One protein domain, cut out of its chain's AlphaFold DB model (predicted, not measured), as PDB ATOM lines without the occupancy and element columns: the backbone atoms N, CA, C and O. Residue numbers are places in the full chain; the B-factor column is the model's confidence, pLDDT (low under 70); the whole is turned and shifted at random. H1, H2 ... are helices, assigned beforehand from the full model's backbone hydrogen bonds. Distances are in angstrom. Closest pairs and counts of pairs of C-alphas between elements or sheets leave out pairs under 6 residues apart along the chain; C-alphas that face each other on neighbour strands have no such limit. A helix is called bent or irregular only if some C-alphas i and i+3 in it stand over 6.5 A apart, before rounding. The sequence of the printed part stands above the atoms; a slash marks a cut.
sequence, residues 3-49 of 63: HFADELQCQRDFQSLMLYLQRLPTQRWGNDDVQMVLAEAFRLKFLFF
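This is residues 3 to 49 of the 63 residues of an uncharacterized protein of Schistocephalus solidus (UniProt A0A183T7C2). A loose, open arch: two short helices, H1 and H2, lie side by side at one end and run opposite ways, and the link from H2 crosses over to one longer helix, H3, which stands off as the other leg. The start of H1, at His 3, points toward H3 across the gap, and residues 41 to 49 stick out beyond it. The printed part has 47 residues with three named helices, in the order H1, H2, H3, and no named strand; the class is all helix. The whole is loose, with a radius of gyration of the C-alphas of 13.2 A and spans of 34 by 27 by 15 A.

H1, residues 3 to 9, and H2, residues 14 to 22, are close but not clearly touching; their closest C-alphas, those of Leu 8 and Leu 17, are 6.5 A apart. They run opposite ways at a shallow tilt of 16 degrees. H3, residues 31 to 47, is close to H1 but not clearly touching it, with the closest C-alphas, those of His 3 and Val 37, 7.6 A apart. The lines of H1 and H3 are about perpendicular, at 85 degrees. H2 and H3 are apart. In H2 and H3 every O i to N i+4 pair is within hydrogen-bond range; in H1 2 of 3 are.

H1 begins at C-alpha 3, (192.349, 128.803, 208.807), and measures 11.8 A from first to last C-alpha. It is irregular: C-alphas 3 and 6 are 8.2 A apart. H2 measures 12.2 A. H3 measures 24.3 A, from C-alpha 31 at (177.391, 125.893, 207.980) to C-alpha 47 at (191.217, 138.775, 223.243).

The two C-alphas farthest apart, those of Arg 12 and Phe 49, are 34.0 A apart. The printed part has no cut. The link from H1 to H2 is tight, with 4 residues, and that from H2 to H3 is short, with 8. Residues 27 to 32 stand free, as do residues 41 to 49, of which 41 to 47 belong to H3. The mean pLDDT of the printed part is 96.2, and no printed residue is under 70.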
ATOM      1  N   HIS A   3     192.867 130.091 209.283       94.62
ATOM      2  CA  HIS A   3     192.349 128.803 208.807       94.62
ATOM      3  C   HIS A   3     193.075 128.225 207.571       94.62
ATOM      4  O   HIS A   3     193.007 127.029 207.349       94.62
ATOM      5  N   PHE A   4     193.768 129.054 206.782       96.56
ATOM      6  CA  PHE A   4     194.536 128.642 205.596       96.56
ATOM      7  C   PHE A   4     196.041 128.913 205.764       96.56
ATOM      8  O   PHE A   4     196.749 129.153 204.787       96.56
ATOM      9  N   ALA A   5     196.528 129.026 207.005       95.94
ATOM     10  CA  ALA A   5     197.895 129.471 207.273       95.94
ATOM     11  C   ALA A   5     198.940 128.546 206.636       95.94
ATOM     12  O   ALA A   5     199.899 129.042 206.045       95.94
ATOM     13  N   ASP A   6     198.725 127.234 206.706       96.31
ATOM     14  CA  ASP A   6     199.665 126.244 206.189       96.31
ATOM     15  C   ASP A   6     199.742 126.308 204.656       96.31
ATOM     16  O   ASP A   6     200.829 126.375 204.078       96.31
ATOM     17  N   GLU A   7     198.598 126.392 203.973       96.38
ATOM     18  CA  GLU A   7     198.543 126.515 202.515       96.38
ATOM     19  C   GLU A   7     199.114 127.843 202.016       96.38
ATOM     20  O   GLU A   7     199.750 127.880 200.959       96.38
ATOM     21  N   LEU A   8     198.910 128.927 202.773       96.25
ATOM     22  CA  LEU A   8     199.485 130.237 202.475       96.25
ATOM     23  C   LEU A   8     201.012 130.216 202.610       96.25
ATOM     24  O   LEU A   8     201.702 130.767 201.754       96.25
ATOM     25  N   GLN A   9     201.548 129.551 203.636       95.81
ATOM     26  CA  GLN A   9     202.994 129.398 203.836       95.81
ATOM     27  C   GLN A   9     203.653 128.502 202.780       95.81
ATOM     28  O   GLN A   9     204.842 128.648 202.506       95.81
ATOM     29  N   CYS A  10     202.890 127.604 202.151       96.31
ATOM     30  CA  CYS A  10     203.383 126.755 201.067       96.31
ATOM     31  C   CYS A  10     203.533 127.489 199.721       96.31
ATOM     32  O   CYS A  10     204.171 126.953 198.807       96.31
ATOM     33  N   GLN A  11     202.959 128.689 199.563       96.44
ATOM     34  CA  GLN A  11     203.075 129.461 198.324       96.44
ATOM     35  C   GLN A  11     204.506 129.985 198.161       96.44
ATOM     36  O   GLN A  11     205.045 130.652 199.039       96.44
ATOM     37  N   ARG A  12     205.136 129.670 197.026       94.56
ATOM     38  CA  ARG A  12     206.571 129.928 196.802       94.56
ATOM     39  C   ARG A  12     206.878 131.325 196.273       94.56
ATOM     40  O   ARG A  12     208.015 131.775 196.379       94.56
ATOM     41  N   ASP A  13     205.886 131.991 195.697       96.75
ATOM     42  CA  ASP A  13     206.028 133.314 195.107       96.75
ATOM     43  C   ASP A  13     204.786 134.181 195.343       96.75
ATOM     44  O   ASP A  13     203.700 133.708 195.697       96.75
ATOM     45  N   PHE A  14     204.972 135.485 195.143       97.31
ATOM     46  CA  PHE A  14     203.942 136.492 195.376       97.31
ATOM     47  C   PHE A  14     202.709 136.300 194.489       97.31
ATOM     48  O   PHE A  14     201.588 136.522 194.946       97.31
ATOM     49  N   GLN A  15     202.893 135.899 193.230       97.12
ATOM     50  CA  GLN A  15     201.786 135.778 192.291       97.12
ATOM     51  C   GLN A  15     200.900 134.583 192.654       97.12
ATOM     52  O   GLN A  15     199.677 134.731 192.694       97.12
ATOM     53  N   SER A  16     201.489 133.430 192.977       95.50
ATOM     54  CA  SER A  16     200.748 132.270 193.482       95.50
ATOM     55  C   SER A  16     200.041 132.573 194.801       95.50
ATOM     56  O   SER A  16     198.857 132.259 194.936       95.50
ATOM     57  N   LEU A  17     200.704 133.272 195.729       97.50
ATOM     58  CA  LEU A  17     200.080 133.730 196.972       97.50
ATOM     59  C   LEU A  17     198.870 134.637 196.707       97.50
ATOM     60  O   LEU A  17     197.806 134.436 197.294       97.50
ATOM     61  N   MET A  18     199.007 135.607 195.802       97.56
ATOM     62  CA  MET A  18     197.934 136.536 195.451       97.56
ATOM     63  C   MET A  18     196.740 135.813 194.818       97.56
ATOM     64  O   MET A  18     195.596 136.047 195.208       97.56
ATOM     65  N   LEU A  19     196.996 134.902 193.876       96.62
ATOM     66  CA  LEU A  19     195.948 134.099 193.246       96.62
ATOM     67  C   LEU A  19     195.221 133.207 194.255       96.62
ATOM     68  O   LEU A  19     193.997 133.098 194.192       96.62
ATOM     69  N   TYR A  20     195.953 132.611 195.198       96.69
ATOM     70  CA  TYR A  20     195.365 131.792 196.254       96.69
ATOM     71  C   TYR A  20     194.475 132.630 197.184       96.69
ATOM     72  O   TYR A  20     193.328 132.267 197.433       96.69
ATOM     73  N   LEU A  21     194.948 133.802 197.625       96.69
ATOM     74  CA  LEU A  21     194.168 134.723 198.461       96.69
ATOM     75  C   LEU A  21     192.881 135.207 197.781       96.69
ATOM     76  O   LEU A  21     191.864 135.391 198.447       96.69
ATOM     77  N   GLN A  22     192.907 135.395 196.462       96.25
ATOM     78  CA  GLN A  22     191.731 135.785 195.683       96.25
ATOM     79  C   GLN A  22     190.744 134.628 195.458       96.25
ATOM     80  O   GLN A  22     189.595 134.877 195.092       96.25
ATOM     81  N   ARG A  23     191.176 133.371 195.630       95.81
ATOM     82  CA  ARG A  23     190.400 132.161 195.315       95.81
ATOM     83  C   ARG A  23     190.614 131.065 196.355       95.81
ATOM     84  O   ARG A  23     191.050 129.960 196.033       95.81
ATOM     85  N   LEU A  24     190.287 131.374 197.606       96.44
ATOM     86  CA  LEU A  24     190.346 130.394 198.686       96.44
ATOM     87  C   LEU A  24     189.409 129.206 198.390       96.44
ATOM     88  O   LEU A  24     188.346 129.398 197.793       96.44
ATOM     89  N   PRO A  25     189.765 127.976 198.799       96.12
ATOM     90  CA  PRO A  25     189.023 126.761 198.462       96.12
ATOM     91  C   PRO A  25     187.745 126.587 199.309       96.12
ATOM     92  O   PRO A  25     187.519 125.547 199.920       96.12
ATOM     93  N   THR A  26     186.870 127.593 199.331       97.19
ATOM     94  CA  THR A  26     185.644 127.618 200.148       97.19
ATOM     95  C   THR A  26     184.415 127.055 199.428       97.19
ATOM     96  O   THR A  26     183.312 127.099 199.960       97.19
ATOM     97  N   GLN A  27     184.569 126.515 198.213       97.31
ATOM     98  CA  GLN A  27     183.451 126.079 197.360       97.31
ATOM     99  C   GLN A  27     182.553 125.011 198.009       97.31
ATOM    100  O   GLN A  27     181.386 124.885 197.650       97.31
ATOM    101  N   ARG A  28     183.108 124.211 198.925       97.12
ATOM    102  CA  ARG A  28     182.401 123.122 199.616       97.12
ATOM    103  C   ARG A  28     182.053 123.449 201.064       97.12
ATOM    104  O   ARG A  28     181.614 122.552 201.772       97.12
ATOM    105  N   TRP A  29     182.285 124.685 201.505       97.81
ATOM    106  CA  TRP A  29     182.008 125.064 202.884       97.81
ATOM    107  C   TRP A  29     180.527 124.908 203.206       97.81
ATOM    108  O   TRP A  29     179.657 125.346 202.451       97.81
ATOM    109  N   GLY A  30     180.270 124.278 204.346       97.69
ATOM    110  CA  GLY A  30     178.961 124.182 204.963       97.69
ATOM    111  C   GLY A  30     178.799 125.176 206.110       97.69
ATOM    112  O   GLY A  30     179.647 126.029 206.374       97.69
ATOM    113  N   ASN A  31     177.686 125.041 206.829       98.19
ATOM    114  CA  ASN A  31     177.391 125.893 207.980       98.19
ATOM    115  C   ASN A  31     178.441 125.758 209.091       98.19
ATOM    116  O   ASN A  31     178.791 126.762 209.707       98.19
ATOM    117  N   ASP A  32     178.960 124.553 209.324       97.81
ATOM    118  CA  ASP A  32     179.911 124.289 210.409       97.81
ATOM    119  C   ASP A  32     181.265 124.976 210.164       97.81
ATOM    120  O   ASP A  32     181.825 125.576 211.083       97.81
ATOM    121  N   ASP A  33     181.745 124.993 208.914       97.19
ATOM    122  CA  ASP A  33     182.973 125.704 208.528       97.19
ATOM    123  C   ASP A  33     182.841 127.209 208.807       97.19
ATOM    124  O   ASP A  33     183.718 127.842 209.403       97.19
ATOM    125  N   VAL A  34     181.692 127.785 208.436       96.50
ATOM    126  CA  VAL A  34     181.392 129.202 208.671       96.50
ATOM    127  C   VAL A  34     181.276 129.498 210.169       96.50
ATOM    128  O   VAL A  34     181.812 130.507 210.636       96.50
ATOM    129  N   GLN A  35     180.617 128.629 210.940       97.75
ATOM    130  CA  GLN A  35     180.499 128.777 212.393       97.75
ATOM    131  C   GLN A  35     181.861 128.742 213.085       97.75
ATOM    132  O   GLN A  35     182.106 129.565 213.968       97.75
ATOM    133  N   MET A  36     182.762 127.852 212.665       96.38
ATOM    134  CA  MET A  36     184.114 127.779 213.217       96.38
ATOM    135  C   MET A  36     184.878 129.090 212.995       96.38
ATOM    136  O   MET A  36     185.405 129.671 213.946       96.38
ATOM    137  N   VAL A  37     184.868 129.618 211.767       96.12
ATOM    138  CA  VAL A  37     185.545 130.887 211.447       96.12
ATOM    139  C   VAL A  37     184.935 132.062 212.219       96.12
ATOM    140  O   VAL A  37     185.663 132.936 212.696       96.12
ATOM    141  N   LEU A  38     183.611 132.088 212.392       96.69
ATOM    142  CA  LEU A  38     182.931 133.098 213.207       96.69
ATOM    143  C   LEU A  38     183.321 133.008 214.686       96.69
ATOM    144  O   LEU A  38     183.587 134.039 215.309       96.69
ATOM    145  N   ALA A  39     183.385 131.800 215.247       97.00
ATOM    146  CA  ALA A  39     183.798 131.577 216.628       97.00
ATOM    147  C   ALA A  39     185.243 132.042 216.858       97.00
ATOM    148  O   ALA A  39     185.523 132.746 217.832       97.00
ATOM    149  N   GLU A  40     186.154 131.732 215.933       96.12
ATOM    150  CA  GLU A  40     187.532 132.224 215.972       96.12
ATOM    151  C   GLU A  40     187.604 133.752 215.884       96.12
ATOM    152  O   GLU A  40     188.301 134.380 216.686       96.12
ATOM    153  N   ALA A  41     186.860 134.365 214.961       96.00
ATOM    154  CA  ALA A  41     186.808 135.817 214.819       96.00
ATOM    155  C   ALA A  41     186.288 136.491 216.098       96.00
ATOM    156  O   ALA A  41     186.850 137.494 216.545       96.00
ATOM    157  N   PHE A  42     185.257 135.921 216.728       96.38
ATOM    158  CA  PHE A  42     184.726 136.413 217.996       96.38
ATOM    159  C   PHE A  42     185.741 136.271 219.137       96.38
ATOM    160  O   PHE A  42     185.967 137.227 219.883       96.38
ATOM    161  N   ARG A  43     186.417 135.117 219.235       95.50
ATOM    162  CA  ARG A  43     187.490 134.885 220.213       95.50
ATOM    163  C   ARG A  43     188.603 135.920 220.066       95.50
ATOM    164  O   ARG A  43     189.014 136.518 221.056       95.50
ATOM    165  N   LEU A  44     189.069 136.157 218.839       94.44
ATOM    166  CA  LEU A  44     190.112 137.143 218.555       94.44
ATOM    167  C   LEU A  44     189.646 138.562 218.890       94.44
ATOM    168  O   LEU A  44     190.368 139.292 219.563       94.44
ATOM    169  N   LYS A  45     188.422 138.938 218.501       93.94
ATOM    170  CA  LYS A  45     187.841 140.240 218.856       93.94
ATOM    171  C   LYS A  45     187.883 140.472 220.363       93.94
ATOM    172  O   LYS A  45     188.244 141.563 220.788       93.94
ATOM    173  N   PHE A  46     187.515 139.467 221.155       94.81
ATOM    174  CA  PHE A  46     187.500 139.584 222.609       94.81
ATOM    175  C   PHE A  46     188.914 139.669 223.198       94.81
ATOM    176  O   PHE A  46     189.192 140.567 223.988       94.81
ATOM    177  N   LEU A  47     189.828 138.791 222.766       94.25
ATOM    178  CA  LEU A  47     191.217 138.775 223.243       94.25
ATOM    179  C   LEU A  47     191.955 140.089 222.969       94.25
ATOM    180  O   LEU A  47     192.736 140.544 223.800       94.25
ATOM    181  N   PHE A  48     191.695 140.707 221.818       91.88
ATOM    182  CA  PHE A  48     192.360 141.939 221.400       91.88
ATOM    183  C   PHE A  48     191.509 143.197 221.621       91.88
ATOM    184  O   PHE A  48     191.903 144.274 221.181       91.88
ATOM    185  N   PHE A  49     190.373 143.108 222.323       89.81
ATOM    186  CA  PHE A  49     189.464 144.245 222.519       89.81
ATOM    187  C   PHE A  49     190.141 145.445 223.203       89.81
ATOM    188  O   PHE A  49     189.888 146.591 222.841       89.81
TER     189      PHE A  49